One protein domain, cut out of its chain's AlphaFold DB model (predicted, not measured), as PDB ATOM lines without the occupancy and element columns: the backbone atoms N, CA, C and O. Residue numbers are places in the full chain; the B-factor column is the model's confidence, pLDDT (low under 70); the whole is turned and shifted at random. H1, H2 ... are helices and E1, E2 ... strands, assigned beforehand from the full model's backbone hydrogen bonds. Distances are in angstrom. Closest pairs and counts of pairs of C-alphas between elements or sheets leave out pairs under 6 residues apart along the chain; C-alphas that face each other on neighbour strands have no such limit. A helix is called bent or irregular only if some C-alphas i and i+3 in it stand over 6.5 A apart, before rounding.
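What this domain is: This is residues 90 to 165 and 202 to 329 of the 329 residues of an uncharacterized protein of Psychrobacter sp. YGAH215 (UniProt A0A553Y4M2). A small ribbon of two strands, E1 and E2, leads at the end of E1 straight into the long helix H8, which runs through the middle of a rounded body with shorter, mostly crossed helices round it. H7 and H10 cross on one side, with H4 beyond them; H1 and H11 pack on the opposite side of H8, with H2 and H3 farther out, while H5 packs along residues 253 to 260 of H8 and H9 folds back on its residues 259 to 264. The printed part has 204 residues, eleven named helices and two strands in the order H1 to H7, E1, H8 to H10, E2, H11; the sheet E1 - E2 is antiparallel and the class is mostly helix. It is compact, with a radius of gyration of the C-alphas of 16.7 A and spans of 48 by 39 by 38 A.

How they stand to each other: E1, residues 243 to 247, and E2, residues 302 to 307, are antiparallel at 148 degrees, with N 244 and O 306 at 2.9 A and N 304 and O 246 at 3.0 A, within hydrogen-bond range. A tight link joins E1 to the hub H8, residues 248 to 265. H10, residues 280 to 289, touches residues 248 to 252 of H8, about perpendicular at 87 degrees; the closest C-alphas, of Ala 248 and Thr 280, are 5.4 A apart. H7, residues 223 to 233, touches H10 at Val 230 and Ala 286, C-alphas 4.7 A apart, and only just touches H8, with 3 pairs of C-alphas within 8 A. H4, residues 143 to 152, touches H10 at Ala 149 and Val 285, C-alphas 5.6 A apart. H9, residues 267 to 274, forms a helical hairpin with H8 at 27 degrees; it is irregular, C-alphas 268 and 271 being 8.0 A apart. H5, residues 202 to 207, touches H8 at a shallow tilt of 18 degrees, opposite ways, with C-alphas 207 and 256 at 5.7 A. H6, residues 209 to 212, is close to H5 but not clearly touching, at 7.0 A between C-alphas 205 and 212. H1, residues 94 to 98, touches H8 at C-alphas 97 and 261, 5.6 A; H11, residues 311 to 315, does so at C-alphas 254 and 312, 6.2 A. H2, residues 101 to 112, and H3, residues 120 to 123, are each close to H1 but not clearly touching, with closest C-alphas 98 and 104 at 5.8 A and 95 and 123 at 5.7 A. H3 is only just irregular, C-alphas 120 and 123 being 6.8 A apart. Every O i to N i+4 pair is within hydrogen-bond range in H1, H2, H4, H5, H7, H10 and H11, against 13 of 14 in H8 and 2 of 4 in H9; H3 and H6 are too short for one.

Where its parts are: H8 is 25.8 A from first to last C-alpha, E2 16.3 A, H2 16.1 A and H7 15.4 A. H1 begins at C-alpha 94 (258.304, 272.888, 388.136), H8 at C-alpha 248 (243.611, 268.939, 375.602), and H11 ends at C-alpha 315 (257.989, 275.600, 383.758).

The domain as a whole: The C-alphas farthest apart, of Ala 112 and Gln 151, are 48.8 A apart. Residues 166 to 201 are not printed, and C-alphas 165 and 202 are 34.5 A apart across the cut. The links H3 to H4 and H10 to E2 are long. Mean pLDDT of the printed part is 79.4; 46 residues are under 70, among them 90 to 102, 117 to 128 and 321 to 329.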
ATOM      1  N   ASP A  90     262.782 281.685 392.176       52.53
ATOM      2  CA  ASP A  90     261.861 281.611 391.030       52.53
ATOM      3  C   ASP A  90     260.647 280.729 391.417       52.53
ATOM      4  O   ASP A  90     260.622 279.508 391.214       52.53
ATOM      5  N   SER A  91     259.680 281.337 392.120       57.41
ATOM      6  CA  SER A  91     258.797 280.660 393.095       57.41
ATOM      7  C   SER A  91     257.773 279.674 392.531       57.41
ATOM      8  O   SER A  91     257.341 278.789 393.261       57.41
ATOM      9  N   LEU A  92     257.401 279.789 391.255       59.41
ATOM     10  CA  LEU A  92     256.378 278.948 390.613       59.41
ATOM     11  C   LEU A  92     256.981 277.940 389.619       59.41
ATOM     12  O   LEU A  92     256.307 277.500 388.693       59.41
ATOM     13  N   SER A  93     258.270 277.613 389.735       64.75
ATOM     14  CA  SER A  93     258.914 276.653 388.829       64.75
ATOM     15  C   SER A  93     258.486 275.204 389.109       64.75
ATOM     16  O   SER A  93     258.155 274.846 390.239       64.75
ATOM     17  N   LYS A  94     258.571 274.340 388.085       69.12
ATOM     18  CA  LYS A  94     258.304 272.888 388.136       69.12
ATOM     19  C   LYS A  94     258.902 272.239 389.383       69.12
ATOM     20  O   LYS A  94     258.267 271.406 390.016       69.12
ATOM     21  N   TRP A  95     260.108 272.659 389.736       66.88
ATOM     22  CA  TRP A  95     260.912 272.116 390.825       66.88
ATOM     23  C   TRP A  95     260.483 272.643 392.197       66.88
ATOM     24  O   TRP A  95     260.583 271.907 393.167       66.88
ATOM     25  N   ALA A  96     259.937 273.862 392.281       66.12
ATOM     26  CA  ALA A  96     259.303 274.368 393.500       66.12
ATOM     27  C   ALA A  96     258.002 273.610 393.819       66.12
ATOM     28  O   ALA A  96     257.741 273.307 394.979       66.12
ATOM     29  N   LEU A  97     257.230 273.227 392.793       67.00
ATOM     30  CA  LEU A  97     256.076 272.338 392.956       67.00
ATOM     31  C   LEU A  97     256.498 270.904 393.303       67.00
ATOM     32  O   LEU A  97     255.938 270.309 394.218       67.00
ATOM     33  N   VAL A  98     257.485 270.343 392.598       66.94
ATOM     34  CA  VAL A  98     257.998 268.982 392.857       66.94
ATOM     35  C   VAL A  98     258.643 268.867 394.246       66.94
ATOM     36  O   VAL A  98     258.603 267.799 394.844       66.94
ATOM     37  N   ALA A  99     259.177 269.967 394.787       61.66
ATOM     38  CA  ALA A  99     259.683 270.071 396.155       61.66
ATOM     39  C   ALA A  99     258.647 270.600 397.174       61.66
ATOM     40  O   ALA A  99     259.025 270.914 398.304       61.66
ATOM     41  N   SER A 100     257.363 270.722 396.807       68.88
ATOM     42  CA  SER A 100     256.301 271.017 397.778       68.88
ATOM     43  C   SER A 100     256.060 269.794 398.665       68.88
ATOM     44  O   SER A 100     256.018 268.676 398.164       68.88
ATOM     45  N   GLU A 101     255.928 270.009 399.975       68.75
ATOM     46  CA  GLU A 101     256.011 268.971 401.016       68.75
ATOM     47  C   GLU A 101     255.157 267.729 400.705       68.75
ATOM     48  O   GLU A 101     255.711 266.655 400.480       68.75
ATOM     49  N   ALA A 102     253.842 267.887 400.538       66.62
ATOM     50  CA  ALA A 102     252.930 266.765 400.298       66.62
ATOM     51  C   ALA A 102     253.177 266.011 398.968       66.62
ATOM     52  O   ALA A 102     253.030 264.791 398.906       66.62
ATOM     53  N   LEU A 103     253.589 266.702 397.894       72.75
ATOM     54  CA  LEU A 103     253.871 266.048 396.607       72.75
ATOM     55  C   LEU A 103     255.274 265.417 396.579       72.75
ATOM     56  O   LEU A 103     255.458 264.361 395.976       72.75
ATOM     57  N   ALA A 104     256.246 266.017 397.267       70.69
ATOM     58  CA  ALA A 104     257.570 265.443 397.475       70.69
ATOM     59  C   ALA A 104     257.499 264.176 398.343       70.69
ATOM     60  O   ALA A 104     258.149 263.182 398.020       70.69
ATOM     61  N   GLU A 105     256.670 264.172 399.393       70.62
ATOM     62  CA  GLU A 105     256.385 262.980 400.194       70.62
ATOM     63  C   GLU A 105     255.756 261.879 399.335       70.62
ATOM     64  O   GLU A 105     256.289 260.766 399.309       70.62
ATOM     65  N   HIS A 106     254.717 262.190 398.550       75.50
ATOM     66  CA  HIS A 106     254.108 261.229 397.628       75.50
ATOM     67  C   HIS A 106     255.135 260.632 396.649       75.50
ATOM     68  O   HIS A 106     255.302 259.412 396.602       75.50
ATOM     69  N   LEU A 107     255.905 261.463 395.933       74.31
ATOM     70  CA  LEU A 107     256.965 260.991 395.031       74.31
ATOM     71  C   LEU A 107     258.045 260.169 395.762       74.31
ATOM     72  O   LEU A 107     258.568 259.206 395.196       74.31
ATOM     73  N   SER A 108     258.363 260.493 397.020       71.12
ATOM     74  CA  SER A 108     259.317 259.719 397.825       71.12
ATOM     75  C   SER A 108     258.784 258.327 398.183       71.12
ATOM     76  O   SER A 108     259.538 257.357 398.105       71.12
ATOM     77  N   LEU A 109     257.485 258.199 398.483       74.69
ATOM     78  CA  LEU A 109     256.821 256.915 398.728       74.69
ATOM     79  C   LEU A 109     256.786 256.062 397.455       74.69
ATOM     80  O   LEU A 109     257.139 254.885 397.500       74.69
ATOM     81  N   LEU A 110     256.438 256.658 396.309       75.12
ATOM     82  CA  LEU A 110     256.442 255.967 395.016       75.12
ATOM     83  C   LEU A 110     257.848 255.485 394.621       75.12
ATOM     84  O   LEU A 110     258.003 254.372 394.115       75.12
ATOM     85  N   SER A 111     258.879 256.292 394.887       72.94
ATOM     86  CA  SER A 111     260.277 255.927 394.641       72.94
ATOM     87  C   SER A 111     260.771 254.838 395.604       72.94
ATOM     88  O   SER A 111     261.392 253.868 395.169       72.94
ATOM     89  N   ALA A 112     260.428 254.921 396.895       77.25
ATOM     90  CA  ALA A 112     260.747 253.889 397.886       77.25
ATOM     91  C   ALA A 112     260.062 252.543 397.575       77.25
ATOM     92  O   ALA A 112     260.674 251.485 397.730       77.25
ATOM     93  N   ALA A 113     258.829 252.585 397.062       78.44
ATOM     94  CA  ALA A 113     258.095 251.428 396.549       78.44
ATOM     95  C   ALA A 113     258.604 250.920 395.180       78.44
ATOM     96  O   ALA A 113     258.116 249.902 394.693       78.44
ATOM     97  N   LYS A 114     259.591 251.597 394.568       72.44
ATOM     98  CA  LYS A 114     260.147 251.321 393.227       72.44
ATOM     99  C   LYS A 114     259.114 251.364 392.094       72.44
ATOM    100  O   LYS A 114     259.275 250.685 391.083       72.44
ATOM    101  N   LEU A 115     258.063 252.165 392.260       74.44
ATOM    102  CA  LEU A 115     257.024 252.377 391.248       74.44
ATOM    103  C   LEU A 115     257.406 253.476 390.242       74.44
ATOM    104  O   LEU A 115     256.901 253.477 389.123       74.44
ATOM    105  N   ILE A 116     258.319 254.376 390.624       72.56
ATOM    106  CA  ILE A 116     258.952 255.373 389.747       72.56
ATOM    107  C   ILE A 116     260.466 255.420 389.986       72.56
ATOM    108  O   ILE A 116     260.933 255.241 391.113       72.56
ATOM    109  N   GLU A 117     261.230 255.727 388.938       69.75
ATOM    110  CA  GLU A 117     262.658 256.046 389.024       69.75
ATOM    111  C   GLU A 117     262.871 257.510 388.615       69.75
ATOM    112  O   GLU A 117     262.519 257.918 387.509       69.75
ATOM    113  N   LEU A 118     263.418 258.315 389.530       66.38
ATOM    114  CA  LEU A 118     263.644 259.747 389.334       66.38
ATOM    115  C   LEU A 118     265.159 260.004 389.207       66.38
ATOM    116  O   LEU A 118     265.874 259.833 390.198       66.38
ATOM    117  N   PRO A 119     265.680 260.392 388.025       62.12
ATOM    118  CA  PRO A 119     267.113 260.627 387.836       62.12
ATOM    119  C   PRO A 119     267.598 261.858 388.618       62.12
ATOM    120  O   PRO A 119     266.817 262.747 388.935       62.12
ATOM    121  N   GLU A 120     268.904 261.993 388.873       57.41
ATOM    122  CA  GLU A 120     269.440 263.157 389.614       57.41
ATOM    123  C   GLU A 120     269.184 264.504 388.894       57.41
ATOM    124  O   GLU A 120     269.044 265.553 389.527       57.41
ATOM    125  N   SER A 121     269.013 264.486 387.567       51.56
ATOM    126  CA  SER A 121     268.567 265.636 386.766       51.56
ATOM    127  C   SER A 121     267.101 266.047 387.005       51.56
ATOM    128  O   SER A 121     266.714 267.145 386.615       51.56
ATOM    129  N   PHE A 122     266.292 265.237 387.701       57.50
ATOM    130  CA  PHE A 122     264.863 265.475 387.961       57.50
ATOM    131  C   PHE A 122     264.555 266.674 388.879       57.50
ATOM    132  O   PHE A 122     263.395 267.019 389.066       57.50
ATOM    133  N   TYR A 123     265.564 267.340 389.438       57.81
ATOM    134  CA  TYR A 123     265.385 268.560 390.239       57.81
ATOM    135  C   TYR A 123     266.099 269.782 389.636       57.81
ATOM    136  O   TYR A 123     266.143 270.847 390.251       57.81
ATOM    137  N   HIS A 124     266.677 269.648 388.437       54.56
ATOM    138  CA  HIS A 124     267.529 270.668 387.832       54.56
ATOM    139  C   HIS A 124     266.749 271.579 386.875       54.56
ATOM    140  O   HIS A 124     266.211 271.140 385.858       54.56
ATOM    141  N   ASN A 125     266.723 272.885 387.170       60.25
ATOM    142  CA  ASN A 125     266.114 273.857 386.268       60.25
ATOM    143  C   ASN A 125     267.046 274.210 385.106       60.25
ATOM    144  O   ASN A 125     268.119 274.775 385.309       60.25
ATOM    145  N   HIS A 126     266.585 273.928 383.890       62.28
ATOM    146  CA  HIS A 126     267.265 274.253 382.633       62.28
ATOM    147  C   HIS A 126     266.419 275.167 381.725       62.28
ATOM    148  O   HIS A 126     266.695 275.270 380.532       62.28
ATOM    149  N   SER A 127     265.354 275.790 382.253       65.06
ATOM    150  CA  SER A 127     264.441 276.637 381.475       65.06
ATOM    151  C   SER A 127     264.561 278.114 381.850       65.06
ATOM    152  O   SER A 127     264.053 278.537 382.892       65.06
ATOM    153  N   ASP A 128     265.128 278.905 380.936       68.88
ATOM    154  CA  ASP A 128     265.190 280.375 380.999       68.88
ATOM    155  C   ASP A 128     263.821 281.058 380.774       68.88
ATOM    156  O   ASP A 128     263.740 282.283 380.679       68.88
ATOM    157  N   GLN A 129     262.732 280.294 380.611       72.56
ATOM    158  CA  GLN A 129     261.402 280.878 380.419       72.56
ATOM    159  C   GLN A 129     260.872 281.508 381.714       72.56
ATOM    160  O   GLN A 129     260.996 280.896 382.780       72.56
ATOM    161  N   PRO A 130     260.224 282.686 381.633       76.31
ATOM    162  CA  PRO A 130     259.558 283.285 382.779       76.31
ATOM    163  C   PRO A 130     258.382 282.421 383.248       76.31
ATOM    164  O   PRO A 130     257.834 281.593 382.512       76.31
ATOM    165  N   LEU A 131     257.992 282.640 384.499       80.50
ATOM    166  CA  LEU A 131     256.815 282.030 385.105       80.50
ATOM    167  C   LEU A 131     255.521 282.623 384.536       80.50
ATOM    168  O   LEU A 131     255.510 283.745 384.028       80.50
ATOM    169  N   LEU A 132     254.430 281.861 384.645       86.44
ATOM    170  CA  LEU A 132     253.088 282.399 384.428       86.44
ATOM    171  C   LEU A 132     252.743 283.368 385.569       86.44
ATOM    172  O   LEU A 132     253.155 283.153 386.712       86.44
ATOM    173  N   SER A 133     251.981 284.416 385.258       88.31
ATOM    174  CA  SER A 133     251.484 285.376 386.247       88.31
ATOM    175  C   SER A 133     250.572 284.687 387.277       88.31
ATOM    176  O   SER A 133     249.997 283.628 386.983       88.31
ATOM    177  N   PRO A 134     250.436 285.242 388.494       87.12
ATOM    178  CA  PRO A 134     249.643 284.618 389.544       87.12
ATOM    179  C   PRO A 134     248.137 284.657 389.245       87.12
ATOM    180  O   PRO A 134     247.674 285.409 388.380       87.12
ATOM    181  N   LEU A 135     247.358 283.850 389.968       88.81
ATOM    182  CA  LEU A 135     245.893 283.828 389.853       88.81
ATOM    183  C   LEU A 135     245.209 285.078 390.415       88.81
ATOM    184  O   LEU A 135     244.082 285.372 390.023       88.81
ATOM    185  N   THR A 136     245.895 285.863 391.243       86.38
ATOM    186  CA  THR A 136     245.446 287.198 391.662       86.38
ATOM    187  C   THR A 136     245.205 288.172 390.496       86.38
ATOM    188  O   THR A 136     244.365 289.059 390.632       86.38
ATOM    189  N   ASP A 137     245.847 287.976 389.336       87.56
ATOM    190  CA  ASP A 137     245.632 288.773 388.113       87.56
ATOM    191  C   ASP A 137     244.507 288.225 387.197       87.56
ATOM    192  O   ASP A 137     244.308 288.716 386.079       87.56
ATOM    193  N   MET A 138     243.796 287.166 387.604       91.31
ATOM    194  CA  MET A 138     242.823 286.471 386.755       91.31
ATOM    195  C   MET A 138     241.528 287.270 386.547       91.31
ATOM    196  O   MET A 138     240.786 287.564 387.483       91.31
ATOM    197  N   THR A 139     241.169 287.500 385.283       90.38
ATOM    198  CA  THR A 139     239.819 287.933 384.895       90.38
ATOM    199  C   THR A 139     238.866 286.738 384.848       90.38
ATOM    200  O   THR A 139     239.118 285.794 384.096       90.38
ATOM    201  N   LEU A 140     237.761 286.790 385.596       92.31
ATOM    202  CA  LEU A 140     236.689 285.795 385.501       92.31
ATOM    203  C   LEU A 140     235.961 285.889 384.148       92.31
ATOM    204  O   LEU A 140     235.748 286.984 383.632       92.31
ATOM    205  N   LEU A 141     235.575 284.738 383.595       91.31
ATOM    206  CA  LEU A 141     234.695 284.630 382.425       91.31
ATOM    207  C   LEU A 141     233.226 284.823 382.803       91.31
ATOM    208  O   LEU A 141     232.788 284.337 383.849       91.31
ATOM    209  N   ASP A 142     232.435 285.396 381.896       89.88
ATOM    210  CA  ASP A 142     230.984 285.376 382.045       89.88
ATOM    211  C   ASP A 142     230.408 284.009 381.652       89.88
ATOM    212  O   ASP A 142     230.850 283.340 380.712       89.88
ATOM    213  N   MET A 143     229.298 283.641 382.296       88.06
ATOM    214  CA  MET A 143     228.469 282.492 381.898       88.06
ATOM    215  C   MET A 143     228.078 282.548 380.408       88.06
ATOM    216  O   MET A 143     227.908 281.511 379.769       88.06
ATOM    217  N   ALA A 144     227.962 283.754 379.839       89.19
ATOM    218  CA  ALA A 144     227.666 283.978 378.427       89.19
ATOM    219  C   ALA A 144     228.828 283.599 377.484       89.19
ATOM    220  O   ALA A 144     228.569 283.176 376.357       89.19
ATOM    221  N   ASP A 145     230.090 283.715 377.916       89.88
ATOM    222  CA  ASP A 145     231.255 283.276 377.132       89.88
ATOM    223  C   ASP A 145     231.309 281.749 377.056       89.88
ATOM    224  O   ASP A 145     231.434 281.168 375.974       89.88
ATOM    225  N   ILE A 146     231.119 281.097 378.207       90.31
ATOM    226  CA  ILE A 146     231.076 279.636 378.325       90.31
ATOM    227  C   ILE A 146     229.894 279.076 377.514       90.31
ATOM    228  O   ILE A 146     230.046 278.105 376.773       90.31
ATOM    229  N   GLN A 147     228.724 279.724 377.570       89.25
ATOM    230  CA  GLN A 147     227.567 279.342 376.754       89.25
ATOM    231  C   GLN A 147     227.805 279.521 375.248       89.25
ATOM    232  O   GLN A 147     227.353 278.671 374.484       89.25
ATOM    233  N   ARG A 148     228.542 280.549 374.800       91.25
ATOM    234  CA  ARG A 148     228.926 280.688 373.380       91.25
ATOM    235  C   ARG A 148     229.815 279.529 372.910       91.25
ATOM    236  O   ARG A 148     229.562 278.975 371.842       91.25
ATOM    237  N   ALA A 149     230.774 279.087 373.729       88.81
ATOM    238  CA  ALA A 149     231.582 277.899 373.431       88.81
ATOM    239  C   ALA A 149     230.732 276.612 373.339       88.81
ATOM    240  O   ALA A 149     230.904 275.815 372.418       88.81
ATOM    241  N   LEU A 150     229.771 276.431 374.252       89.38
ATOM    242  CA  LEU A 150     228.849 275.286 374.251       89.38
ATOM    243  C   LEU A 150     227.846 275.315 373.080       89.38
ATOM    244  O   LEU A 150     227.460 274.259 372.586       89.38
ATOM    245  N   GLN A 151     227.446 276.498 372.604       90.06
ATOM    246  CA  GLN A 151     226.613 276.650 371.404       90.06
ATOM    247  C   GLN A 151     227.378 276.289 370.123       90.06
ATOM    248  O   GLN A 151     226.809 275.650 369.239       90.06
ATOM    249  N   ALA A 152     228.663 276.647 370.032       89.25
ATOM    250  CA  ALA A 152     229.530 276.229 368.928       89.25
ATOM    251  C   ALA A 152     229.821 274.716 368.956       89.25
ATOM    252  O   ALA A 152     229.900 274.078 367.905       89.25
ATOM    253  N   TYR A 153     229.939 274.130 370.153       88.50
ATOM    254  CA  TYR A 153     230.280 272.722 370.358       88.50
ATOM    255  C   TYR A 153     229.253 271.987 371.245       88.50
ATOM    256  O   TYR A 153     229.568 271.611 372.372       88.50
ATOM    257  N   PRO A 154     228.045 271.665 370.741       85.12
ATOM    258  CA  PRO A 154     226.974 271.047 371.539       85.12
ATOM    259  C   PRO A 154     227.258 269.604 372.001       85.12
ATOM    260  O   PRO A 154     226.466 269.031 372.745       85.12
ATOM    261  N   LYS A 155     228.378 268.999 371.574       87.19
ATOM    262  CA  LYS A 155     228.884 267.702 372.069       87.19
ATOM    263  C   LYS A 155     229.988 267.840 373.132       87.19
ATOM    264  O   LYS A 155     230.569 266.830 373.536       87.19
ATOM    265  N   LEU A 156     230.323 269.064 373.541       87.88
ATOM    266  CA  LEU A 156     231.358 269.347 374.530       87.88
ATOM    267  C   LEU A 156     230.819 269.133 375.950       87.88
ATOM    268  O   LEU A 156     229.831 269.735 376.362       87.88
ATOM    269  N   THR A 157     231.508 268.290 376.709       88.44
ATOM    270  CA  THR A 157     231.246 267.999 378.123       88.44
ATOM    271  C   THR A 157     232.418 268.476 378.982       88.44
ATOM    272  O   THR A 157     233.477 268.840 378.462       88.44
ATOM    273  N   ARG A 158     232.280 268.399 380.313       86.62
ATOM    274  CA  ARG A 158     233.368 268.672 381.271       86.62
ATOM    275  C   ARG A 158     234.655 267.896 380.953       86.62
ATOM    276  O   ARG A 158     235.751 268.430 381.108       86.62
ATOM    277  N   TYR A 159     234.515 266.676 380.436       87.88
ATOM    278  CA  TYR A 159     235.611 265.766 380.091       87.88
ATOM    279  C   TYR A 159     236.051 265.859 378.616       87.88
ATOM    280  O   TYR A 159     236.833 265.031 378.147       87.88
ATOM    281  N   GLY A 160     235.613 266.889 377.884       86.25
ATOM    282  CA  GLY A 160     235.878 267.060 376.454       86.25
ATOM    283  C   GLY A 160     234.718 266.565 375.591       86.25
ATOM    284  O   GLY A 160     233.577 266.494 376.052       86.25
ATOM    285  N   PHE A 161     234.974 266.259 374.320       86.62
ATOM    286  CA  PHE A 161     233.926 265.779 373.417       86.62
ATOM    287  C   PHE A 161     233.500 264.352 373.768       86.62
ATOM    288  O   PHE A 161     234.337 263.459 373.900       86.62
ATOM    289  N   ALA A 162     232.190 264.125 373.874       73.31
ATOM    290  CA  ALA A 162     231.652 262.778 374.040       73.31
ATOM    291  C   ALA A 162     231.982 261.913 372.809       73.31
ATOM    292  O   ALA A 162     231.685 262.300 371.673       73.31
ATOM    293  N   ARG A 163     232.578 260.730 373.029       63.34
ATOM    294  CA  ARG A 163     232.828 259.746 371.961       63.34
ATOM    295  C   ARG A 163     231.517 259.325 371.310       63.34
ATOM    296  O   ARG A 163     230.524 259.116 372.005       63.34
ATOM    297  N   VAL A 164     231.526 259.149 369.990       54.75
ATOM    298  CA  VAL A 164     230.322 258.791 369.218       54.75
ATOM    299  C   VAL A 164     229.715 257.467 369.706       54.75
ATOM    300  O   VAL A 164     228.499 257.369 369.820       54.75
ATOM    301  N   ASP A 165     230.553 256.519 370.126       46.03
ATOM    302  CA  ASP A 165     230.141 255.206 370.651       46.03
ATOM    303  C   ASP A 165     229.434 255.280 372.018       46.03
ATOM    304  O   ASP A 165     228.729 254.354 372.405       46.03
ATOM    305  N   ASP A 202     245.878 268.513 399.031       79.88
ATOM    306  CA  ASP A 202     245.705 269.504 397.958       79.88
ATOM    307  C   ASP A 202     246.175 268.977 396.595       79.88
ATOM    308  O   ASP A 202     245.525 269.224 395.577       79.88
ATOM    309  N   TRP A 203     247.282 268.222 396.569       79.19
ATOM    310  CA  TRP A 203     247.785 267.608 395.340       79.19
ATOM    311  C   TRP A 203     246.802 266.565 394.799       79.19
ATOM    312  O   TRP A 203     246.575 266.523 393.594       79.19
ATOM    313  N   GLN A 204     246.160 265.778 395.664       78.31
ATOM    314  CA  GLN A 204     245.214 264.748 395.244       78.31
ATOM    315  C   GLN A 204     243.949 265.390 394.654       78.31
ATOM    316  O   GLN A 204     243.523 265.030 393.557       78.31
ATOM    317  N   VAL A 205     243.395 266.408 395.324       81.50
ATOM    318  CA  VAL A 205     242.192 267.123 394.857       81.50
ATOM    319  C   VAL A 205     242.438 267.870 393.538       81.50
ATOM    320  O   VAL A 205     241.559 267.882 392.675       81.50
ATOM    321  N   VAL A 206     243.620 268.469 393.345       85.19
ATOM    322  CA  VAL A 206     243.933 269.273 392.145       85.19
ATOM    323  C   VAL A 206     244.462 268.444 390.972       85.19
ATOM    324  O   VAL A 206     244.114 268.727 389.823       85.19
ATOM    325  N   LEU A 207     245.286 267.421 391.220       81.69
ATOM    326  CA  LEU A 207     245.857 266.587 390.156       81.69
ATOM    327  C   LEU A 207     244.925 265.442 389.749       81.69
ATOM    328  O   LEU A 207     244.884 265.098 388.568       81.69
ATOM    329  N   GLN A 208     244.132 264.903 390.682       80.88
ATOM    330  CA  GLN A 208     243.206 263.786 390.458       80.88
ATOM    331  C   GLN A 208     241.734 264.139 390.807       80.88
ATOM    332  O   GLN A 208     241.042 263.330 391.425       80.88
ATOM    333  N   PRO A 209     241.176 265.294 390.360       84.12
ATOM    334  CA  PRO A 209     239.802 265.708 390.676       84.12
ATOM    335  C   PRO A 209     238.733 264.726 390.174       84.12
ATOM    336  O   PRO A 209     237.607 264.770 390.658       84.12
ATOM    337  N   GLN A 210     239.078 263.826 389.243       82.81
ATOM    338  CA  GLN A 210     238.271 262.664 388.863       82.81
ATOM    339  C   GLN A 210     237.813 261.822 390.074       82.81
ATOM    340  O   GLN A 210     236.686 261.345 390.072       82.81
ATOM    341  N   GLN A 211     238.649 261.657 391.108       78.94
ATOM    342  CA  GLN A 211     238.321 260.860 392.304       78.94
ATOM    343  C   GLN A 211     237.267 261.524 393.207       78.94
ATOM    344  O   GLN A 211     236.669 260.864 394.053       78.94
ATOM    345  N   PHE A 212     237.034 262.829 393.037       76.50
ATOM    346  CA  PHE A 212     236.180 263.642 393.908       76.50
ATOM    347  C   PHE A 212     234.917 264.147 393.202       76.50
ATOM    348  O   PHE A 212     234.239 265.019 393.741       76.50
ATOM    349  N   ASP A 213     234.626 263.654 391.995       76.62
ATOM    350  CA  ASP A 213     233.618 264.203 391.087       76.62
ATOM    351  C   ASP A 213     232.627 263.133 390.608       76.62
ATOM    352  O   ASP A 213     232.976 262.256 389.823       76.62
ATOM    353  N   SER A 214     231.363 263.236 391.023       69.44
ATOM    354  CA  SER A 214     230.298 262.285 390.648       69.44
ATOM    355  C   SER A 214     229.802 262.385 389.195       69.44
ATOM    356  O   SER A 214     228.833 261.722 388.822       69.44
ATOM    357  N   GLY A 215     230.400 263.243 388.362       67.44
ATOM    358  CA  GLY A 215     229.930 263.510 386.997       67.44
ATOM    359  C   GLY A 215     228.642 264.333 386.911       67.44
ATOM    360  O   GLY A 215     228.159 264.603 385.813       67.44
ATOM    361  N   ALA A 216     228.095 264.781 388.046       61.28
ATOM    362  CA  ALA A 216     226.938 265.675 388.101       61.28
ATOM    363  C   ALA A 216     227.279 267.152 387.794       61.28
ATOM    364  O   ALA A 216     226.370 267.959 387.586       61.28
ATOM    365  N   GLY A 217     228.569 267.516 387.775       67.56
ATOM    366  CA  GLY A 217     229.047 268.873 387.497       67.56
ATOM    367  C   GLY A 217     228.902 269.279 386.026       67.56
ATOM    368  O   GLY A 217     229.271 268.531 385.120       67.56
ATOM    369  N   SER A 218     228.395 270.490 385.777       79.00
ATOM    370  CA  SER A 218     228.238 271.027 384.421       79.00
ATOM    371  C   SER A 218     229.365 271.991 384.058       79.00
ATOM    372  O   SER A 218     229.586 272.981 384.754       79.00
ATOM    373  N   LEU A 219     229.978 271.784 382.889       82.69
ATOM    374  CA  LEU A 219     230.960 272.711 382.311       82.69
ATOM    375  C   LEU A 219     230.399 274.139 382.157       82.69
ATOM    376  O   LEU A 219     231.149 275.107 382.208       82.69
ATOM    377  N   ALA A 220     229.075 274.281 382.016       81.44
ATOM    378  CA  ALA A 220     228.411 275.580 381.957       81.44
ATOM    379  C   ALA A 220     228.496 276.376 383.273       81.44
ATOM    380  O   ALA A 220     228.358 277.593 383.230       81.44
ATOM    381  N   THR A 221     228.686 275.715 384.421       81.94
ATOM    382  CA  THR A 221     228.760 276.339 385.758       81.94
ATOM    383  C   THR A 221     230.182 276.476 386.302       81.94
ATOM    384  O   THR A 221     230.385 277.159 387.302       81.94
ATOM    385  N   ASP A 222     231.178 275.872 385.650       87.62
ATOM    386  CA  ASP A 222     232.567 275.805 386.124       87.62
ATOM    387  C   ASP A 222     233.374 277.089 385.818       87.62
ATOM    388  O   ASP A 222     234.475 277.047 385.261       87.62
ATOM    389  N   ILE A 223     232.828 278.256 386.195       90.81
ATOM    390  CA  ILE A 223     233.385 279.594 385.909       90.81
ATOM    391  C   ILE A 223     234.868 279.675 386.285       90.81
ATOM    392  O   ILE A 223     235.691 280.065 385.456       90.81
ATOM    393  N   MET A 224     235.224 279.278 387.512       91.31
ATOM    394  CA  MET A 224     236.604 279.345 388.009       91.31
ATOM    395  C   MET A 224     237.560 278.503 387.157       91.31
ATOM    396  O   MET A 224     238.604 278.996 386.744       91.31
ATOM    397  N   ALA A 225     237.197 277.261 386.828       92.06
ATOM    398  CA  ALA A 225     238.064 276.359 386.069       92.06
ATOM    399  C   ALA A 225     238.224 276.800 384.602       92.06
ATOM    400  O   ALA A 225     239.330 276.743 384.062       92.06
ATOM    401  N   CYS A 226     237.165 277.325 383.975       93.56
ATOM    402  CA  CYS A 226     237.261 277.971 382.662       93.56
ATOM    403  C   CYS A 226     238.134 279.244 382.709       93.56
ATOM    404  O   CYS A 226     238.930 279.473 381.799       93.56
ATOM    405  N   SER A 227     238.028 280.047 383.774       94.44
ATOM    406  CA  SER A 227     238.788 281.298 383.935       94.44
ATOM    407  C   SER A 227     240.282 281.036 384.150       94.44
ATOM    408  O   SER A 227     241.110 281.630 383.462       94.44
ATOM    409  N   VAL A 228     240.632 280.071 385.013       94.44
ATOM    410  CA  VAL A 228     242.019 279.616 385.234       94.44
ATOM    411  C   VAL A 228     242.628 279.087 383.932       94.44
ATOM    412  O   VAL A 228     243.771 279.413 383.601       94.44
ATOM    413  N   ALA A 229     241.853 278.328 383.146       94.62
ATOM    414  CA  ALA A 229     242.293 277.846 381.842       94.62
ATOM    415  C   ALA A 229     242.549 278.993 380.844       94.62
ATOM    416  O   ALA A 229     243.598 279.009 380.201       94.62
ATOM    417  N   VAL A 230     241.659 279.990 380.744       94.69
ATOM    418  CA  VAL A 230     241.896 281.185 379.907       94.69
ATOM    419  C   VAL A 230     243.125 281.959 380.376       94.69
ATOM    420  O   VAL A 230     243.944 282.343 379.544       94.69
ATOM    421  N   HIS A 231     243.294 282.161 381.684       94.50
ATOM    422  CA  HIS A 231     244.392 282.946 382.253       94.50
ATOM    423  C   HIS A 231     245.774 282.378 381.918       94.50
ATOM    424  O   HIS A 231     246.647 283.114 381.457       94.50
ATOM    425  N   ALA A 232     245.960 281.063 382.074       92.88
ATOM    426  CA  ALA A 232     247.216 280.402 381.726       92.88
ATOM    427  C   ALA A 232     247.437 280.333 380.203       92.88
ATOM    428  O   ALA A 232     248.534 280.617 379.720       92.88
ATOM    429  N   LEU A 233     246.405 279.996 379.418       92.56
ATOM    430  CA  LEU A 233     246.549 279.836 377.964       92.56
ATOM    431  C   LEU A 233     246.732 281.171 377.230       92.56
ATOM    432  O   LEU A 233     247.473 281.221 376.252       92.56
ATOM    433  N   LYS A 234     246.177 282.276 377.741       92.25
ATOM    434  CA  LYS A 234     246.415 283.643 377.237       92.25
ATOM    435  C   LYS A 234     247.899 284.035 377.257       92.25
ATOM    436  O   LYS A 234     248.327 284.863 376.457       92.25
ATOM    437  N   GLN A 235     248.686 283.428 378.145       89.31
ATOM    438  CA  GLN A 235     250.127 283.653 378.295       89.31
ATOM    439  C   GLN A 235     250.976 282.684 377.441       89.31
ATOM    440  O   GLN A 235     252.180 282.888 377.260       89.31
ATOM    441  N   CYS A 236     250.372 281.642 376.864       86.25
ATOM    442  CA  CYS A 236     251.050 280.684 375.993       86.25
ATOM    443  C   CYS A 236     251.226 281.240 374.572       86.25
ATOM    444  O   CYS A 236     250.351 281.094 373.721       86.25
ATOM    445  N   SER A 237     252.386 281.839 374.276       70.19
ATOM    446  CA  SER A 237     252.652 282.367 372.929       70.19
ATOM    447  C   SER A 237     252.658 281.258 371.866       70.19
ATOM    448  O   SER A 237     253.481 280.339 371.940       70.19
ATOM    449  N   THR A 238     251.833 281.386 370.831       69.25
ATOM    450  CA  THR A 238     251.929 280.570 369.615       69.25
ATOM    451  C   THR A 238     253.027 281.145 368.709       69.25
ATOM    452  O   THR A 238     253.072 282.343 368.431       69.25
ATOM    453  N   ARG A 239     253.984 280.315 368.277       62.41
ATOM    454  CA  ARG A 239     255.130 280.734 367.449       62.41
ATOM    455  C   ARG A 239     255.358 279.703 366.351       62.41
ATOM    456  O   ARG A 239     255.941 278.654 366.603       62.41
ATOM    457  N   LYS A 240     254.935 280.028 365.123       60.56
ATOM    458  CA  LYS A 240     254.857 279.102 363.971       60.56
ATOM    459  C   LYS A 240     256.108 278.237 363.723       60.56
ATOM    460  O   LYS A 240     255.968 277.133 363.221       60.56
ATOM    461  N   THR A 241     257.302 278.712 364.077       56.81
ATOM    462  CA  THR A 241     258.581 277.996 363.911       56.81
ATOM    463  C   THR A 241     258.874 276.921 364.965       56.81
ATOM    464  O   THR A 241     259.788 276.130 364.762       56.81
ATOM    465  N   ILE A 242     258.154 276.898 366.095       67.31
ATOM    466  CA  ILE A 242     258.378 275.969 367.224       67.31
ATOM    467  C   ILE A 242     257.037 275.460 367.800       67.31
ATOM    468  O   ILE A 242     256.947 275.059 368.961       67.31
ATOM    469  N   ASN A 243     255.970 275.505 366.999       76.81
ATOM    470  CA  ASN A 243     254.668 274.963 367.378       76.81
ATOM    471  C   ASN A 243     254.688 273.430 367.310       76.81
ATOM    472  O   ASN A 243     255.130 272.856 366.317       76.81
ATOM    473  N   HIS A 244     254.138 272.780 368.332       81.94
ATOM    474  CA  HIS A 244     253.848 271.348 368.341       81.94
ATOM    475  C   HIS A 244     252.374 271.121 368.707       81.94
ATOM    476  O   HIS A 244     251.727 271.991 369.300       81.94
ATOM    477  N   SER A 245     251.823 269.979 368.302       85.88
ATOM    478  CA  SER A 245     250.438 269.589 368.569       85.88
ATOM    479  C   SER A 245     250.325 268.962 369.957       85.88
ATOM    480  O   SER A 245     250.741 267.821 370.148       85.88
ATOM    481  N   TYR A 246     249.745 269.686 370.912       88.88
ATOM    482  CA  TYR A 246     249.478 269.175 372.261       88.88
ATOM    483  C   TYR A 246     247.996 268.859 372.430       88.88
ATOM    484  O   TYR A 246     247.142 269.611 371.953       88.88
ATOM    485  N   SER A 247     247.685 267.754 373.109       90.56
ATOM    486  CA  SER A 247     246.299 267.367 373.370       90.56
ATOM    487  C   SER A 247     245.686 268.183 374.511       90.56
ATOM    488  O   SER A 247     246.379 268.623 375.433       90.56
ATOM    489  N   ALA A 248     244.358 268.329 374.500       91.06
ATOM    490  CA  ALA A 248     243.611 268.939 375.602       91.06
ATOM    491  C   ALA A 248     243.930 268.287 376.961       91.06
ATOM    492  O   ALA A 248     243.942 268.975 377.980       91.06
ATOM    493  N   ALA A 249     244.200 266.975 376.981       89.75
ATOM    494  CA  ALA A 249     244.537 266.231 378.193       89.75
ATOM    495  C   ALA A 249     245.926 266.603 378.734       89.75
ATOM    496  O   ALA A 249     246.039 266.945 379.909       89.75
ATOM    497  N   GLN A 250     246.951 266.627 377.873       89.81
ATOM    498  CA  GLN A 250     248.307 267.050 378.246       89.81
ATOM    499  C   GLN A 250     248.296 268.481 378.793       89.81
ATOM    500  O   GLN A 250     248.780 268.744 379.891       89.81
ATOM    501  N   ILE A 251     247.661 269.404 378.061       91.56
ATOM    502  CA  ILE A 251     247.538 270.809 378.469       91.56
ATOM    503  C   ILE A 251     246.831 270.917 379.824       91.56
ATOM    504  O   ILE A 251     247.305 271.651 380.685       91.56
ATOM    505  N   CYS A 252     245.753 270.154 380.047       92.69
ATOM    506  CA  CYS A 252     245.049 270.119 381.328       92.69
ATOM    507  C   CYS A 252     245.960 269.708 382.494       92.69
ATOM    508  O   CYS A 252     245.839 270.282 383.572       92.69
ATOM    509  N   GLN A 253     246.885 268.764 382.298       89.50
ATOM    510  CA  GLN A 253     247.806 268.328 383.353       89.50
ATOM    511  C   GLN A 253     248.878 269.382 383.677       89.50
ATOM    512  O   GLN A 253     249.133 269.639 384.854       89.50
ATOM    513  N   HIS A 254     249.432 270.072 382.672       90.12
ATOM    514  CA  HIS A 254     250.284 271.249 382.916       90.12
ATOM    515  C   HIS A 254     249.513 272.393 383.607       90.12
ATOM    516  O   HIS A 254     250.082 273.150 384.389       90.12
ATOM    517  N   LEU A 255     248.207 272.523 383.348       92.12
ATOM    518  CA  LEU A 255     247.351 273.538 383.972       92.12
ATOM    519  C   LEU A 255     246.969 273.185 385.423       92.12
ATOM    520  O   LEU A 255     246.916 274.073 386.271       92.12
ATOM    521  N   ARG A 256     246.784 271.896 385.736       91.06
ATOM    522  CA  ARG A 256     246.636 271.387 387.112       91.06
ATOM    523  C   ARG A 256     247.908 271.601 387.933       91.06
ATOM    524  O   ARG A 256     247.822 272.029 389.079       91.06
ATOM    525  N   SER A 257     249.087 271.381 387.349       88.00
ATOM    526  CA  SER A 257     250.353 271.666 388.031       88.00
ATOM    527  C   SER A 257     250.643 273.173 388.141       88.00
ATOM    528  O   SER A 257     251.146 273.613 389.171       88.00
ATOM    529  N   TYR A 258     250.222 274.008 387.183       89.88
ATOM    530  CA  TYR A 258     250.153 275.459 387.409       89.88
ATOM    531  C   TYR A 258     249.269 275.794 388.621       89.88
ATOM    532  O   TYR A 258     249.769 276.402 389.564       89.88
ATOM    533  N   LEU A 259     248.015 275.337 388.663       90.56
ATOM    534  CA  LEU A 259     247.081 275.602 389.766       90.56
ATOM    535  C   LEU A 259     247.626 275.154 391.137       90.56
ATOM    536  O   LEU A 259     247.563 275.915 392.101       90.56
ATOM    537  N   LEU A 260     248.235 273.968 391.224       86.69
ATOM    538  CA  LEU A 260     248.844 273.479 392.465       86.69
ATOM    539  C   LEU A 260     250.009 274.371 392.941       86.69
ATOM    540  O   LEU A 260     250.161 274.586 394.141       86.69
ATOM    541  N   SER A 261     250.789 274.969 392.028       84.88
ATOM    542  CA  SER A 261     251.835 275.937 392.411       84.88
ATOM    543  C   SER A 261     251.266 277.223 393.030       84.88
ATOM    544  O   SER A 261     251.901 277.828 393.893       84.88
ATOM    545  N   GLN A 262     250.057 277.625 392.622       84.88
ATOM    546  CA  GLN A 262     249.384 278.826 393.121       84.88
ATOM    547  C   GLN A 262     248.894 278.629 394.554       84.88
ATOM    548  O   GLN A 262     249.033 279.533 395.368       84.88
ATOM    549  N   ILE A 263     248.408 277.431 394.899       83.00
ATOM    550  CA  ILE A 263     248.014 277.076 396.274       83.00
ATOM    551  C   ILE A 263     249.184 277.236 397.257       83.00
ATOM    552  O   ILE A 263     249.002 277.763 398.353       83.00
ATOM    553  N   VAL A 264     250.389 276.821 396.854       77.12
ATOM    554  CA  VAL A 264     251.605 276.922 397.680       77.12
ATOM    555  C   VAL A 264     252.064 278.378 397.850       77.12
ATOM    556  O   VAL A 264     252.597 278.733 398.901       77.12
ATOM    557  N   PHE A 265     251.865 279.231 396.838       72.44
ATOM    558  CA  PHE A 265     252.322 280.626 396.857       72.44
ATOM    559  C   PHE A 265     251.293 281.613 397.439       72.44
ATOM    560  O   PHE A 265     251.675 282.601 398.064       72.44
ATOM    561  N   GLU A 266     249.998 281.337 397.282       79.12
ATOM    562  CA  GLU A 266     248.877 282.146 397.772       79.12
ATOM    563  C   GLU A 266     248.074 281.383 398.853       79.12
ATOM    564  O   GLU A 266     246.890 281.097 398.657       79.12
ATOM    565  N   PRO A 267     248.654 281.065 400.032       77.94
ATOM    566  CA  PRO A 267     247.979 280.260 401.057       77.94
ATOM    567  C   PRO A 267     246.695 280.916 401.599       77.94
ATOM    568  O   PRO A 267     245.810 280.221 402.086       77.94
ATOM    569  N   ALA A 268     246.548 282.238 401.459       80.75
ATOM    570  CA  ALA A 268     245.316 282.965 401.779       80.75
ATOM    571  C   ALA A 268     244.149 282.684 400.804       80.75
ATOM    572  O   ALA A 268     243.003 282.973 401.136       80.75
ATOM    573  N   GLN A 269     244.425 282.129 399.618       81.56
ATOM    574  CA  GLN A 269     243.429 281.683 398.632       81.56
ATOM    575  C   GLN A 269     243.402 280.152 398.468       81.56
ATOM    576  O   GLN A 269     242.676 279.647 397.611       81.56
ATOM    577  N   ARG A 270     244.146 279.409 399.309       82.94
ATOM    578  CA  ARG A 270     244.275 277.941 399.285       82.94
ATOM    579  C   ARG A 270     242.943 277.243 399.035       82.94
ATOM    580  O   ARG A 270     242.820 276.530 398.047       82.94
ATOM    581  N   ASP A 271     241.940 277.493 399.874       83.06
ATOM    582  CA  ASP A 271     240.651 276.795 399.805       83.06
ATOM    583  C   ASP A 271     239.861 277.099 398.524       83.06
ATOM    584  O   ASP A 271     239.126 276.236 398.044       83.06
ATOM    585  N   ALA A 272     240.022 278.297 397.951       85.50
ATOM    586  CA  ALA A 272     239.380 278.685 396.700       85.50
ATOM    587  C   ALA A 272     240.056 278.004 395.501       85.50
ATOM    588  O   ALA A 272     239.384 277.333 394.717       85.50
ATOM    589  N   HIS A 273     241.387 278.097 395.400       87.62
ATOM    590  CA  HIS A 273     242.176 277.467 394.334       87.62
ATOM    591  C   HIS A 273     242.056 275.934 394.367       87.62
ATOM    592  O   HIS A 273     241.892 275.296 393.328       87.62
ATOM    593  N   ARG A 274     242.038 275.341 395.565       84.69
ATOM    594  CA  ARG A 274     241.859 273.899 395.820       84.69
ATOM    595  C   ARG A 274     240.493 273.360 395.379       84.69
ATOM    596  O   ARG A 274     240.379 272.179 395.071       84.69
ATOM    597  N   GLN A 275     239.461 274.204 395.311       84.62
ATOM    598  CA  GLN A 275     238.141 273.828 394.784       84.62
ATOM    599  C   GLN A 275     238.066 273.867 393.245       84.62
ATOM    600  O   GLN A 275     237.083 273.387 392.671       84.62
ATOM    601  N   VAL A 276     239.081 274.390 392.545       88.50
ATOM    602  CA  VAL A 276     239.074 274.513 391.077       88.50
ATOM    603  C   VAL A 276     239.412 273.175 390.402       88.50
ATOM    604  O   VAL A 276     240.548 272.888 390.026       88.50
ATOM    605  N   ARG A 277     238.387 272.342 390.201       88.62
ATOM    606  CA  ARG A 277     238.496 271.038 389.525       88.62
ATOM    607  C   ARG A 277     238.691 271.203 388.007       88.62
ATOM    608  O   ARG A 277     237.730 271.238 387.243       88.62
ATOM    609  N   LEU A 278     239.943 271.306 387.555       91.19
ATOM    610  CA  LEU A 278     240.293 271.426 386.130       91.19
ATOM    611  C   LEU A 278     240.101 270.106 385.363       91.19
ATOM    612  O   LEU A 278     240.629 269.063 385.750       91.19
ATOM    613  N   PHE A 279     239.426 270.175 384.213       92.00
ATOM    614  CA  PHE A 279     239.239 269.064 383.263       92.00
ATOM    615  C   PHE A 279     239.368 269.535 381.801       92.00
ATOM    616  O   PHE A 279     239.238 270.723 381.508       92.00
ATOM    617  N   THR A 280     239.543 268.596 380.871       91.81
ATOM    618  CA  THR A 280     239.729 268.807 379.420       91.81
ATOM    619  C   THR A 280     238.702 269.719 378.740       91.81
ATOM    620  O   THR A 280     239.076 270.462 377.833       91.81
ATOM    621  N   GLY A 281     237.437 269.727 379.171       91.00
ATOM    622  CA  GLY A 281     236.404 270.613 378.620       91.00
ATOM    623  C   GLY A 281     236.720 272.103 378.795       91.00
ATOM    624  O   GLY A 281     236.528 272.890 377.872       91.00
ATOM    625  N   HIS A 282     237.307 272.479 379.935       94.56
ATOM    626  CA  HIS A 282     237.712 273.853 380.253       94.56
ATOM    627  C   HIS A 282     238.823 274.348 379.321       94.56
ATOM    628  O   HIS A 282     238.833 275.514 378.936       94.56
ATOM    629  N   ILE A 283     239.721 273.450 378.902       94.56
ATOM    630  CA  ILE A 283     240.793 273.745 377.939       94.56
ATOM    631  C   ILE A 283     240.202 274.087 376.568       94.56
ATOM    632  O   ILE A 283     240.654 275.023 375.918       94.56
ATOM    633  N   ILE A 284     239.157 273.367 376.149       93.06
ATOM    634  CA  ILE A 284     238.470 273.588 374.868       93.06
ATOM    635  C   ILE A 284     237.653 274.892 374.905       93.06
ATOM    636  O   ILE A 284     237.721 275.671 373.955       93.06
ATOM    637  N   VAL A 285     236.953 275.184 376.011       93.81
ATOM    638  CA  VAL A 285     236.270 276.479 376.222       93.81
ATOM    639  C   VAL A 285     237.271 277.637 376.191       93.81
ATOM    640  O   VAL A 285     237.042 278.630 375.502       93.81
ATOM    641  N   ALA A 286     238.402 277.502 376.887       94.19
ATOM    642  CA  ALA A 286     239.435 278.528 376.935       94.19
ATOM    643  C   ALA A 286     240.111 278.756 375.575       94.19
ATOM    644  O   ALA A 286     240.303 279.903 375.174       94.19
ATOM    645  N   ALA A 287     240.415 277.687 374.835       92.19
ATOM    646  CA  ALA A 287     240.948 277.772 373.479       92.19
ATOM    647  C   ALA A 287     239.967 278.467 372.517       92.19
ATOM    648  O   ALA A 287     240.378 279.347 371.763       92.19
ATOM    649  N   TYR A 288     238.669 278.143 372.589       92.81
ATOM    650  CA  TYR A 288     237.634 278.816 371.797       92.81
ATOM    651  C   TYR A 288     237.536 280.309 372.139       92.81
ATOM    652  O   TYR A 288     237.550 281.151 371.242       92.81
ATOM    653  N   HIS A 289     237.513 280.654 373.430       92.88
ATOM    654  CA  HIS A 289     237.485 282.044 373.894       92.88
ATOM    655  C   HIS A 289     238.726 282.848 373.458       92.88
ATOM    656  O   HIS A 289     238.630 284.037 373.168       92.88
ATOM    657  N   LEU A 290     239.892 282.199 373.365       91.12
ATOM    658  CA  LEU A 290     241.140 282.797 372.877       91.12
ATOM    659  C   LEU A 290     241.286 282.772 371.341       91.12
ATOM    660  O   LEU A 290     242.321 283.200 370.829       91.12
ATOM    661  N   GLY A 291     240.285 282.284 370.598       89.06
ATOM    662  CA  GLY A 291     240.309 282.221 369.134       89.06
ATOM    663  C   GLY A 291     241.355 281.256 368.563       89.06
ATOM    664  O   GLY A 291     241.885 281.494 367.477       89.06
ATOM    665  N   TRP A 292     241.707 280.202 369.303       89.12
ATOM    666  CA  TRP A 292     242.652 279.179 368.855       89.12
ATOM    667  C   TRP A 292     242.004 278.215 367.854       89.12
ATOM    668  O   TRP A 292     240.812 277.927 367.929       89.12
ATOM    669  N   ASP A 293     242.812 277.669 366.943       85.19
ATOM    670  CA  ASP A 293     242.392 276.587 366.049       85.19
ATOM    671  C   ASP A 293     242.219 275.276 366.842       85.19
ATOM    672  O   ASP A 293     243.132 274.861 367.564       85.19
ATOM    673  N   ILE A 294     241.041 274.651 366.734       85.44
ATOM    674  CA  ILE A 294     240.634 273.485 367.534       85.44
ATOM    675  C   ILE A 294     240.525 272.262 366.626       85.44
ATOM    676  O   ILE A 294     239.503 272.031 365.977       85.44
ATOM    677  N   GLN A 295     241.581 271.450 366.602       85.31
ATOM    678  CA  GLN A 295     241.665 270.287 365.723       85.31
ATOM    679  C   GLN A 295     241.149 269.041 366.454       85.31
ATOM    680  O   GLN A 295     241.822 268.489 367.326       85.31
ATOM    681  N   VAL A 296     239.928 268.616 366.124       84.62
ATOM    682  CA  VAL A 296     239.260 267.456 366.739       84.62
ATOM    683  C   VAL A 296     239.546 266.191 365.920       84.62
ATOM    684  O   VAL A 296     239.150 266.100 364.759       84.62
ATOM    685  N   SER A 297     240.220 265.209 366.523       83.12
ATOM    686  CA  SER A 297     240.430 263.875 365.942       83.12
ATOM    687  C   SER A 297     239.148 263.038 365.977       83.12
ATOM    688  O   SER A 297     238.275 263.239 366.824       83.12
ATOM    689  N   HIS A 298     239.087 262.020 365.115       73.19
ATOM    690  CA  HIS A 298     238.029 261.007 365.081       73.19
ATOM    691  C   HIS A 298     237.771 260.361 366.460       73.19
ATOM    692  O   HIS A 298     236.631 260.066 366.808       73.19
ATOM    693  N   ASP A 299     238.810 260.205 367.287       73.19
ATOM    694  CA  ASP A 299     238.729 259.588 368.622       73.19
ATOM    695  C   ASP A 299     238.051 260.456 369.700       73.19
ATOM    696  O   ASP A 299     237.942 260.019 370.852       73.19
ATOM    697  N   GLY A 300     237.665 261.694 369.359       74.44
ATOM    698  CA  GLY A 300     237.184 262.737 370.275       74.44
ATOM    699  C   GLY A 300     238.296 263.588 370.910       74.44
ATOM    700  O   GLY A 300     238.012 264.587 371.574       74.44
ATOM    701  N   GLN A 301     239.566 263.228 370.698       84.88
ATOM    702  CA  GLN A 301     240.718 263.969 371.219       84.88
ATOM    703  C   GLN A 301     240.919 265.291 370.474       84.88
ATOM    704  O   GLN A 301     240.903 265.323 369.246       84.88
ATOM    705  N   CYS A 302     241.144 266.373 371.218       87.38
ATOM    706  CA  CYS A 302     241.396 267.705 370.665       87.38
ATOM    707  C   CYS A 302     242.870 268.069 370.767       87.38
ATOM    708  O   CYS A 302     243.473 267.868 371.823       87.38
ATOM    709  N   TYR A 303     243.404 268.662 369.704       89.25
ATOM    710  CA  TYR A 303     244.784 269.118 369.602       89.25
ATOM    711  C   TYR A 303     244.847 270.615 369.299       89.25
ATOM    712  O   TYR A 303     244.028 271.149 368.548       89.25
ATOM    713  N   PHE A 304     245.853 271.277 369.870       88.25
ATOM    714  CA  PHE A 304     246.116 272.705 369.696       88.25
ATOM    715  C   PHE A 304     247.592 272.929 369.356       88.25
ATOM    716  O   PHE A 304     248.467 272.200 369.833       88.25
ATOM    717  N   THR A 305     247.889 273.954 368.551       86.88
ATOM    718  CA  THR A 305     249.264 274.267 368.129       86.88
ATOM    719  C   THR A 305     249.916 275.302 369.050       86.88
ATOM    720  O   THR A 305     249.808 276.510 368.850       86.88
ATOM    721  N   ILE A 306     250.627 274.817 370.071       85.19
ATOM    722  CA  ILE A 306     251.291 275.645 371.092       85.19
ATOM    723  C   ILE A 306     252.807 275.600 370.870       85.19
ATOM    724  O   ILE A 306     253.352 274.567 370.481       85.19
ATOM    725  N   SER A 307     253.511 276.708 371.125       83.38
ATOM    726  CA  SER A 307     254.978 276.700 371.120       83.38
ATOM    727  C   SER A 307     255.500 275.824 372.258       83.38
ATOM    728  O   SER A 307     255.206 276.106 373.421       83.38
ATOM    729  N   SER A 308     256.343 274.831 371.961       78.94
ATOM    730  CA  SER A 308     256.943 273.958 372.989       78.94
ATOM    731  C   SER A 308     257.857 274.702 373.974       78.94
ATOM    732  O   SER A 308     258.252 274.149 374.996       78.94
ATOM    733  N   ARG A 309     258.168 275.977 373.695       77.69
ATOM    734  CA  ARG A 309     258.898 276.893 374.585       77.69
ATOM    735  C   ARG A 309     258.005 277.777 375.465       77.69
ATOM    736  O   ARG A 309     258.525 278.717 376.050       77.69
ATOM    737  N   CYS A 310     256.687 277.578 375.538       84.50
ATOM    738  CA  CYS A 310     255.858 278.412 376.416       84.50
ATOM    739  C   CYS A 310     256.113 278.117 377.910       84.50
ATOM    740  O   CYS A 310     256.561 277.025 378.278       84.50
ATOM    741  N   GLY A 311     255.804 279.084 378.783       81.50
ATOM    742  CA  GLY A 311     255.969 278.932 380.234       81.50
ATOM    743  C   GLY A 311     255.194 277.734 380.791       81.50
ATOM    744  O   GLY A 311     255.760 276.942 381.535       81.50
ATOM    745  N   LEU A 312     253.948 277.519 380.348       87.44
ATOM    746  CA  LEU A 312     253.107 276.401 380.798       87.44
ATOM    747  C   LEU A 312     253.777 275.023 380.606       87.44
ATOM    748  O   LEU A 312     253.811 274.221 381.532       87.44
ATOM    749  N   LEU A 313     254.344 274.764 379.424       85.25
ATOM    750  CA  LEU A 313     254.932 273.461 379.080       85.25
ATOM    751  C   LEU A 313     256.358 273.280 379.623       85.25
ATOM    752  O   LEU A 313     256.768 272.160 379.916       85.25
ATOM    753  N   THR A 314     257.125 274.368 379.755       80.94
ATOM    754  CA  THR A 314     258.544 274.311 380.161       80.94
ATOM    755  C   THR A 314     258.786 274.548 381.649       80.94
ATOM    756  O   THR A 314     259.830 274.149 382.165       80.94
ATOM    757  N   ARG A 315     257.860 275.220 382.343       79.25
ATOM    758  CA  ARG A 315     257.989 275.600 383.758       79.25
ATOM    759  C   ARG A 315     256.997 274.881 384.671       79.25
ATOM    760  O   ARG A 315     257.158 275.013 385.875       79.25
ATOM    761  N   TYR A 316     256.065 274.079 384.149       84.06
ATOM    762  CA  TYR A 316     255.149 273.238 384.933       84.06
ATOM    763  C   TYR A 316     255.131 271.816 384.363       84.06
ATOM    764  O   TYR A 316     255.315 271.623 383.161       84.06
ATOM    765  N   ALA A 317     254.977 270.801 385.212       77.69
ATOM    766  CA  ALA A 317     255.118 269.409 384.782       77.69
ATOM    767  C   ALA A 317     253.833 268.841 384.165       77.69
ATOM    768  O   ALA A 317     252.734 269.149 384.634       77.69
ATOM    769  N   ASN A 318     253.977 267.941 383.191       82.00
ATOM    770  CA  ASN A 318     252.907 267.017 382.847       82.00
ATOM    771  C   ASN A 318     252.798 265.971 383.963       82.00
ATOM    772  O   ASN A 318     253.758 265.251 384.219       82.00
ATOM    773  N   MET A 319     251.651 265.882 384.632       74.06
ATOM    774  CA  MET A 319     251.472 264.922 385.729       74.06
ATOM    775  C   MET A 319     251.186 263.495 385.245       74.06
ATOM    776  O   MET A 319     251.486 262.551 385.967       74.06
ATOM    777  N   GLN A 320     250.777 263.322 383.981       71.50
ATOM    778  CA  GLN A 320     250.718 261.999 383.340       71.50
ATOM    779  C   GLN A 320     252.089 261.319 383.209       71.50
ATOM    780  O   GLN A 320     252.137 260.111 383.015       71.50
ATOM    781  N   ASP A 321     253.196 262.061 383.339       68.69
ATOM    782  CA  ASP A 321     254.542 261.476 383.381       68.69
ATOM    783  C   ASP A 321     254.821 260.763 384.730       68.69
ATOM    784  O   ASP A 321     255.816 260.046 384.845       68.69
ATOM    785  N   TYR A 322     253.972 260.980 385.749       65.06
ATOM    786  CA  TYR A 322     254.112 260.457 387.121       65.06
ATOM    787  C   TYR A 322     252.873 259.687 387.619       65.06
ATOM    788  O   TYR A 322     252.970 258.981 388.621       65.06
ATOM    789  N   ASP A 323     251.733 259.778 386.922       61.69
ATOM    790  CA  ASP A 323     250.565 258.911 387.129       61.69
ATOM    791  C   ASP A 323     250.958 257.442 386.845       61.69
ATOM    792  O   ASP A 323     251.095 257.018 385.696       61.69
ATOM    793  N   ILE A 324     251.151 256.638 387.896       56.03
ATOM    794  CA  ILE A 324     251.519 255.221 387.756       56.03
ATOM    795  C   ILE A 324     250.349 254.416 387.184       56.03
ATOM    796  O   ILE A 324     249.242 254.418 387.733       56.03
ATOM    797  N   ASN A 325     250.642 253.629 386.144       45.03
ATOM    798  CA  ASN A 325     249.753 252.610 385.584       45.03
ATOM    799  C   ASN A 325     249.179 251.699 386.690       45.03
ATOM    800  O   ASN A 325     249.861 250.790 387.161       45.03
ATOM    801  N   GLY A 326     247.922 251.932 387.084       45.50
ATOM    802  CA  GLY A 326     247.205 251.126 388.082       45.50
ATOM    803  C   GLY A 326     246.677 251.870 389.315       45.50
ATOM    804  O   GLY A 326     245.942 251.259 390.078       45.50
ATOM    805  N   TRP A 327     246.985 253.161 389.506       41.81
ATOM    806  CA  TRP A 327     246.326 253.999 390.536       41.81
ATOM    807  C   TRP A 327     245.186 254.874 389.972       41.81
ATOM    808  O   TRP A 327     244.529 255.611 390.706       41.81
ATOM    809  N   SER A 328     244.925 254.771 388.667       40.03
ATOM    810  CA  SER A 328     243.812 255.413 387.961       40.03
ATOM    811  C   SER A 328     242.761 254.375 387.527       40.03
ATOM    812  O   SER A 328     242.671 254.037 386.341       40.03
ATOM    813  N   SER A 329     241.994 253.852 388.486       30.61
ATOM    814  CA  SER A 329     240.849 252.951 388.260       30.61
ATOM    815  C   SER A 329     239.785 253.123 389.339       30.61
ATOM    816  O   SER A 329     240.139 252.846 390.506       30.61
TER     817      SER A 329